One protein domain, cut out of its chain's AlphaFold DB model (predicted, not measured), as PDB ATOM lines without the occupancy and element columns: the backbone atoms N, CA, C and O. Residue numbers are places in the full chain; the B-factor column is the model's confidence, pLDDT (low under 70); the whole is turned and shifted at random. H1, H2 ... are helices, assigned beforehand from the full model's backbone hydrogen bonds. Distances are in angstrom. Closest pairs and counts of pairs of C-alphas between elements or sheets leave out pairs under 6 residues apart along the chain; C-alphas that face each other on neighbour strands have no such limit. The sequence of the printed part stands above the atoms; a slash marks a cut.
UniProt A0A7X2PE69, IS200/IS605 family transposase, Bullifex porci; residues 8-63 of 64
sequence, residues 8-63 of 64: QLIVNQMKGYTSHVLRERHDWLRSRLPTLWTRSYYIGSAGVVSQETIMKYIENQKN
ATOM      1  N   GLN A   8      11.825  23.249   9.491       92.81
ATOM      2  CA  GLN A   8      12.904  22.421  10.019       92.81
ATOM      3  C   GLN A   8      14.290  22.994   9.695       92.81
ATOM      4  O   GLN A   8      15.161  22.990  10.563       92.81
ATOM      5  N   LEU A   9      14.503  23.508   8.478       93.69
ATOM      6  CA  LEU A   9      15.785  24.093   8.083       93.69
ATOM      7  C   LEU A   9      16.105  25.343   8.911       93.69
ATOM      8  O   LEU A   9      17.228  25.499   9.390       93.69
ATOM      9  N   ILE A  10      15.102  26.195   9.131       93.94
ATOM     10  CA  ILE A  10      15.235  27.410   9.948       93.94
ATOM     11  C   ILE A  10      15.609  27.033  11.381       93.94
ATOM     12  O   ILE A  10      16.603  27.520  11.919       93.94
ATOM     13  N   VAL A  11      14.843  26.120  11.982       96.12
ATOM     14  CA  VAL A  11      15.060  25.671  13.359       96.12
ATOM     15  C   VAL A  11      16.433  25.013  13.517       96.12
ATOM     16  O   VAL A  11      17.124  25.279  14.501       96.12
ATOM     17  N   ASN A  12      16.869  24.211  12.542       95.75
ATOM     18  CA  ASN A  12      18.192  23.590  12.551       95.75
ATOM     19  C   ASN A  12      19.312  24.633  12.535       95.75
ATOM     20  O   ASN A  12      20.214  24.553  13.370       95.75
ATOM     21  N   GLN A  13      19.234  25.639  11.656       96.75
ATOM     22  CA  GLN A  13      20.254  26.688  11.613       96.75
ATOM     23  C   GLN A  13      20.273  27.529  12.882       96.75
ATOM     24  O   GLN A  13      21.348  27.791  13.421       96.75
ATOM     25  N   MET A  14      19.104  27.895  13.407       97.25
ATOM     26  CA  MET A  14      19.019  28.658  14.651       97.25
ATOM     27  C   MET A  14      19.612  27.881  15.829       97.25
ATOM     28  O   MET A  14      20.460  28.405  16.557       97.25
ATOM     29  N   LYS A  15      19.218  26.616  16.012       97.88
ATOM     30  CA  LYS A  15      19.714  25.771  17.111       97.88
ATOM     31  C   LYS A  15      21.205  25.470  16.959       97.88
ATOM     32  O   LYS A  15      21.929  25.524  17.948       97.88
ATOM     33  N   GLY A  16      21.675  25.199  15.742       97.62
ATOM     34  CA  GLY A  16      23.088  24.941  15.462       97.62
ATOM     35  C   GLY A  16      23.968  26.153  15.760       97.62
ATOM     36  O   GLY A  16      24.897  26.057  16.564       97.62
ATOM     37  N   TYR A  17      23.624  27.307  15.182       98.12
ATOM     38  CA  TYR A  17      24.377  28.548  15.364       98.12
ATOM     39  C   TYR A  17      24.425  28.976  16.836       98.12
ATOM     40  O   TYR A  17      25.500  29.210  17.385       98.12
ATOM     41  N   THR A  18      23.271  29.013  17.508       97.75
ATOM     42  CA  THR A  18      23.216  29.403  18.927       97.75
ATOM     43  C   THR A  18      23.946  28.416  19.831       97.75
ATOM     44  O   THR A  18      24.646  28.845  20.745       97.75
ATOM     45  N   SER A  19      23.858  27.107  19.562       97.62
ATOM     46  CA  SER A  19      24.627  26.097  20.297       97.62
ATOM     47  C   SER A  19      26.127  26.337  20.189       97.62
ATOM     48  O   SER A  19      26.823  26.240  21.196       97.62
ATOM     49  N   HIS A  20      26.625  26.653  18.995       97.00
ATOM     50  CA  HIS A  20      28.042  26.926  18.782       97.00
ATOM     51  C   HIS A  20      28.486  28.184  19.540       97.00
ATOM     52  O   HIS A  20      29.302  28.089  20.455       97.00
ATOM     53  N   VAL A  21      27.857  29.329  19.260       98.06
ATOM     54  CA  VAL A  21      28.252  30.626  19.836       98.06
ATOM     55  C   VAL A  21      28.155  30.638  21.365       98.06
ATOM     56  O   VAL A  21      29.041  31.155  22.043       98.06
ATOM     57  N   LEU A  22      27.100  30.056  21.946       97.81
ATOM     58  CA  LEU A  22      26.928  30.049  23.402       97.81
ATOM     59  C   LEU A  22      27.928  29.119  24.099       97.81
ATOM     60  O   LEU A  22      28.430  29.466  25.166       97.81
ATOM     61  N   ARG A  23      28.257  27.967  23.502       96.69
ATOM     62  CA  ARG A  23      29.249  27.026  24.060       96.69
ATOM     63  C   ARG A  23      30.696  27.483  23.861       96.69
ATOM     64  O   ARG A  23      31.585  26.899  24.478       96.69
ATOM     65  N   GLU A  24      30.948  28.470  23.005       96.56
ATOM     66  CA  GLU A  24      32.233  29.179  22.920       96.56
ATOM     67  C   GLU A  24      32.355  30.280  23.970       96.56
ATOM     68  O   GLU A  24      33.415  30.447  24.559       96.56
ATOM     69  N   ARG A  25      31.270  31.011  24.239       97.56
ATOM     70  CA  ARG A  25      31.273  32.118  25.212       97.56
ATOM     71  C   ARG A  25      31.188  31.663  26.667       97.56
ATOM     72  O   ARG A  25      31.554  32.417  27.565       97.56
ATOM     73  N   HIS A  26      30.654  30.469  26.913       96.56
ATOM     74  CA  HIS A  26      30.384  29.968  28.255       96.56
ATOM     75  C   HIS A  26      30.872  28.525  28.417       96.56
ATOM     76  O   HIS A  26      30.137  27.569  28.158       96.56
ATOM     77  N   ASP A  27      32.097  28.357  28.915       94.19
ATOM     78  CA  ASP A  27      32.737  27.040  29.065       94.19
ATOM     79  C   ASP A  27      31.946  26.064  29.945       94.19
ATOM     80  O   ASP A  27      31.939  24.854  29.706       94.19
ATOM     81  N   TRP A  28      31.195  26.577  30.923       96.75
ATOM     82  CA  TRP A  28      30.352  25.749  31.786       96.75
ATOM     83  C   TRP A  28      29.203  25.055  31.031       96.75
ATOM     84  O   TRP A  28      28.747  23.992  31.458       96.75
ATOM     85  N   LEU A  29      28.754  25.596  29.890       96.62
ATOM     86  CA  LEU A  29      27.775  24.926  29.023       96.62
ATOM     87  C   LEU A  29      28.392  23.721  28.310       96.62
ATOM     88  O   LEU A  29      27.700  22.738  28.045       96.62
ATOM     89  N   ARG A  30      29.689  23.781  27.995       92.75
ATOM     90  CA  ARG A  30      30.414  22.679  27.357       92.75
ATOM     91  C   ARG A  30      30.705  21.554  28.344       92.75
ATOM     92  O   ARG A  30      30.599  20.394  27.962       92.75
ATOM     93  N   SER A  31      31.032  21.894  29.591       93.69
ATOM     94  CA  SER A  31      31.375  20.908  30.621       93.69
ATOM     95  C   SER A  31      30.166  20.177  31.207       93.69
ATOM     96  O   SER A  31      30.299  19.026  31.610       93.69
ATOM     97  N   ARG A  32      28.987  20.814  31.250       94.75
ATOM     98  CA  ARG A  32      27.790  20.244  31.900       94.75
ATOM     99  C   ARG A  32      26.773  19.628  30.946       94.75
ATOM    100  O   ARG A  32      25.964  18.818  31.386       94.75
ATOM    101  N   LEU A  33      26.771  20.024  29.672       94.38
ATOM    102  CA  LEU A  33      25.756  19.595  28.711       94.38
ATOM    103  C   LEU A  33      26.401  18.909  27.498       94.38
ATOM    104  O   LEU A  33      27.247  19.524  26.837       94.38
ATOM    105  N   PRO A  34      25.965  17.692  27.121       93.12
ATOM    106  CA  PRO A  34      26.441  17.042  25.899       93.12
ATOM    107  C   PRO A  34      25.991  17.798  24.637       93.12
ATOM    108  O   PRO A  34      26.774  17.963  23.706       93.12
ATOM    109  N   THR A  35      24.769  18.346  24.626       95.06
ATOM    110  CA  THR A  35      24.251  19.249  23.583       95.06
ATOM    111  C   THR A  35      23.457  20.387  24.221       95.06
ATOM    112  O   THR A  35      22.859  20.199  25.277       95.06
ATOM    113  N   LEU A  36      23.446  21.580  23.606       96.75
ATOM    114  CA  LEU A  36      22.689  22.718  24.156       96.75
ATOM    115  C   LEU A  36      21.182  22.585  23.912       96.75
ATOM    116  O   LEU A  36      20.375  22.922  24.770       96.75
ATOM    117  N   TRP A  37      20.811  22.072  22.742       97.44
ATOM    118  CA  TRP A  37      19.422  21.845  22.372       97.44
ATOM    119  C   TRP A  37      19.162  20.355  22.166       97.44
ATOM    120  O   TRP A  37      20.030  19.615  21.694       97.44
ATOM    121  N   THR A  38      17.948  19.912  22.489       94.62
ATOM    122  CA  THR A  38      17.460  18.572  22.133       94.62
ATOM    123  C   THR A  38      17.165  18.499  20.633       94.62
ATOM    124  O   THR A  38      17.118  19.525  19.953       94.62
ATOM    125  N   ARG A  39      16.949  17.302  20.071       91.31
ATOM    126  CA  ARG A  39      16.565  17.176  18.648       91.31
ATOM    127  C   ARG A  39      15.156  17.710  18.368       91.31
ATOM    128  O   ARG A  39      14.916  18.247  17.292       91.31
ATOM    129  N   SER A  40      14.262  17.625  19.346       93.94
ATOM    130  CA  SER A  40      12.857  18.010  19.213       93.94
ATOM    131  C   SER A  40      12.658  19.522  19.080       93.94
ATOM    132  O   SER A  40      13.471  20.330  19.538       93.94
ATOM    133  N   TYR A  41      11.562  19.906  18.435       93.31
ATOM    134  CA  TYR A  41      11.063  21.276  18.360       93.31
ATOM    135  C   TYR A  41       9.541  21.237  18.189       93.31
ATOM    136  O   TYR A  41       9.009  20.280  17.630       93.31
ATOM    137  N   TYR A  42       8.851  22.260  18.689       90.12
ATOM    138  CA  TYR A  42       7.426  22.466  18.446       90.12
ATOM    139  C   TYR A  42       7.251  23.568  17.403       90.12
ATOM    140  O   TYR A  42       7.974  24.567  17.428       90.12
ATOM    141  N   ILE A  43       6.294  23.385  16.497       88.25
ATOM    142  CA  ILE A  43       5.892  24.403  15.538       88.25
ATOM    143  C   ILE A  43       4.378  24.376  15.350       88.25
ATOM    144  O   ILE A  43       3.777  23.311  15.236       88.25
ATOM    145  N   GLY A  44       3.780  25.560  15.296       82.56
ATOM    146  CA  GLY A  44       2.378  25.765  14.962       82.56
ATOM    147  C   GLY A  44       2.239  27.014  14.104       82.56
ATOM    148  O   GLY A  44       3.008  27.966  14.255       82.56
ATOM    149  N   SER A  45       1.287  27.003  13.175       84.94
ATOM    150  CA  SER A  45       0.872  28.221  12.490       84.94
ATOM    151  C   SER A  45       0.042  29.080  13.446       84.94
ATOM    152  O   SER A  45      -0.781  28.573  14.204       84.94
ATOM    153  N   ALA A  46       0.246  30.391  13.400       74.88
ATOM    154  CA  ALA A  46      -0.613  31.358  14.067       74.88
ATOM    155  C   ALA A  46      -1.146  32.316  12.997       74.88
ATOM    156  O   ALA A  46      -0.365  33.030  12.369       74.88
ATOM    157  N   GLY A  47      -2.458  32.293  12.745       73.44
ATOM    158  CA  GLY A  47      -3.098  33.211  11.804       73.44
ATOM    159  C   GLY A  47      -4.539  32.842  11.452       73.44
ATOM    160  O   GLY A  47      -4.876  31.668  11.326       73.44
ATOM    161  N   VAL A  48      -5.368  33.869  11.254       63.22
ATOM    162  CA  VAL A  48      -6.684  33.771  10.611       63.22
ATOM    163  C   VAL A  48      -6.505  34.277   9.185       63.22
ATOM    164  O   VAL A  48      -6.134  35.431   8.985       63.22
ATOM    165  N   VAL A  49      -6.727  33.426   8.184       70.56
ATOM    166  CA  VAL A  49      -6.759  33.876   6.786       70.56
ATOM    167  C   VAL A  49      -8.163  34.411   6.521       70.56
ATOM    168  O   VAL A  49      -9.133  33.663   6.626       70.56
ATOM    169  N   SER A  50      -8.294  35.707   6.222       75.81
ATOM    170  CA  SER A  50      -9.604  36.300   5.930       75.81
ATOM    171  C   SER A  50     -10.102  35.878   4.545       75.81
ATOM    172  O   SER A  50      -9.308  35.707   3.617       75.81
ATOM    173  N   GLN A  51     -11.423  35.762   4.378       79.38
ATOM    174  CA  GLN A  51     -12.046  35.483   3.077       79.38
ATOM    175  C   GLN A  51     -11.592  36.488   2.005       79.38
ATOM    176  O   GLN A  51     -11.321  36.100   0.873       79.38
ATOM    177  N   GLU A  52     -11.437  37.759   2.382       82.75
ATOM    178  CA  GLU A  52     -10.930  38.821   1.510       82.75
ATOM    179  C   GLU A  52      -9.510  38.527   0.992       82.75
ATOM    180  O   GLU A  52      -9.218  38.750  -0.182       82.75
ATOM    181  N   THR A  53      -8.642  37.963   1.838       81.94
ATOM    182  CA  THR A  53      -7.272  37.575   1.456       81.94
ATOM    183  C   THR A  53      -7.285  36.434   0.436       81.94
ATOM    184  O   THR A  53      -6.503  36.443  -0.513       81.94
ATOM    185  N   ILE A  54      -8.204  35.473   0.593       80.94
ATOM    186  CA  ILE A  54      -8.381  34.349  -0.342       80.94
ATOM    187  C   ILE A  54      -8.937  34.846  -1.683       80.94
ATOM    188  O   ILE A  54      -8.425  34.463  -2.732       80.94
ATOM    189  N   MET A  55      -9.948  35.720  -1.660       83.44
ATOM    190  CA  MET A  55     -10.545  36.295  -2.871       83.44
ATOM    191  C   MET A  55      -9.509  37.081  -3.683       83.44
ATOM    192  O   MET A  55      -9.319  36.787  -4.862       83.44
ATOM    193  N   LYS A  56      -8.760  37.985  -3.032       86.75
ATOM    194  CA  LYS A  56      -7.670  38.743  -3.670       86.75
ATOM    195  C   LYS A  56      -6.599  37.827  -4.265       86.75
ATOM    196  O   LYS A  56      -6.097  38.097  -5.352       86.75
ATOM    197  N   TYR A  57      -6.256  36.731  -3.584       84.44
ATOM    198  CA  TYR A  57      -5.329  35.736  -4.128       84.44
ATOM    199  C   TYR A  57      -5.875  35.084  -5.411       84.44
ATOM    200  O   TYR A  57      -5.161  35.029  -6.409       84.44
ATOM    201  N   ILE A  58      -7.136  34.633  -5.410       85.12
ATOM    202  CA  ILE A  58      -7.772  33.976  -6.568       85.12
ATOM    203  C   ILE A  58      -7.878  34.926  -7.766       85.12
ATOM    204  O   ILE A  58      -7.588  34.523  -8.890       85.12
ATOM    205  N   GLU A  59      -8.288  36.176  -7.546       89.00
ATOM    206  CA  GLU A  59      -8.412  37.183  -8.609       89.00
ATOM    207  C   GLU A  59      -7.061  37.490  -9.261       89.00
ATOM    208  O   GLU A  59      -6.959  37.512 -10.487       89.00
ATOM    209  N   ASN A  60      -6.003  37.627  -8.458       87.56
ATOM    210  CA  ASN A  60      -4.657  37.892  -8.961       87.56
ATOM    211  C   ASN A  60      -4.068  36.723  -9.770       87.56
ATOM    212  O   ASN A  60      -3.220  36.960 -10.622       87.56
ATOM    213  N   GLN A  61      -4.508  35.482  -9.539       75.12
ATOM    214  CA  GLN A  61      -4.057  34.307 -10.303       75.12
ATOM    215  C   GLN A  61      -4.747  34.159 -11.667       75.12
ATOM    216  O   GLN A  61      -4.252  33.423 -12.512       75.12
ATOM    217  N   LYS A  62      -5.877  34.838 -11.904       73.00
ATOM    218  CA  LYS A  62      -6.585  34.798 -13.199       73.00
ATOM    219  C   LYS A  62      -6.006  35.753 -14.250       73.00
ATOM    220  O   LYS A  62      -6.373  35.643 -15.411       73.00
ATOM    221  N   ASN A  63      -5.143  36.684 -13.837       61.31
ATOM    222  CA  ASN A  63      -4.484  37.670 -14.702       61.31
ATOM    223  C   ASN A  63      -3.005  37.326 -14.976       61.31
ATOM    224  O   ASN A  63      -2.231  38.210 -15.345       61.31
TER     225      ASN A  63
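This is residues 8 to 63 of the 64 residues of the protein "IS200/IS605 family transposase" of Bullifex porci (UniProt A0A7X2PE69). A long helix, H1, makes a corner with the short helix H2, and the chain then folds back along H1 and runs out as a free arm, residues 44 to 63, that ends in H3, far from the other two. The arm makes much of the length. The printed part has 56 residues with three named helices, H1, H2, H3 in chain order, and no named strand: all helix. It is extended, with a radius of gyration of the C-alphas of 20.3 A and spans of 59 by 20 by 15 A.

H1, residues 8 to 25, and H2, residues 27 to 32, touch only at the corner by their tight link, and only just, with 3 pairs of C-alphas within 8 A; H1 does so with residues 22 to 23 alone. Their closest C-alphas, of Arg 23 and Arg 30, are 5.6 A apart. They run opposite ways at a steep tilt of 69 degrees, only just short of about perpendicular. H3, residues 51 to 61, is apart from both. In H1, H2 and H3 every O i to N i+4 pair is within hydrogen-bond range.

H1 is 25.7 A long from C-alpha 8 at (12.904, 22.421, 10.019), H2 8.9 A, and H3 15.6 A, ending at C-alpha 61 at (-4.057, 34.307, -10.303).

The C-alphas farthest apart, of Ser 31 and Asn 63, are 60.2 A apart. The printed part has no cut. The link from H2 to H3 is long, 18 residues. Residues 48 and 63 have pLDDT under 70.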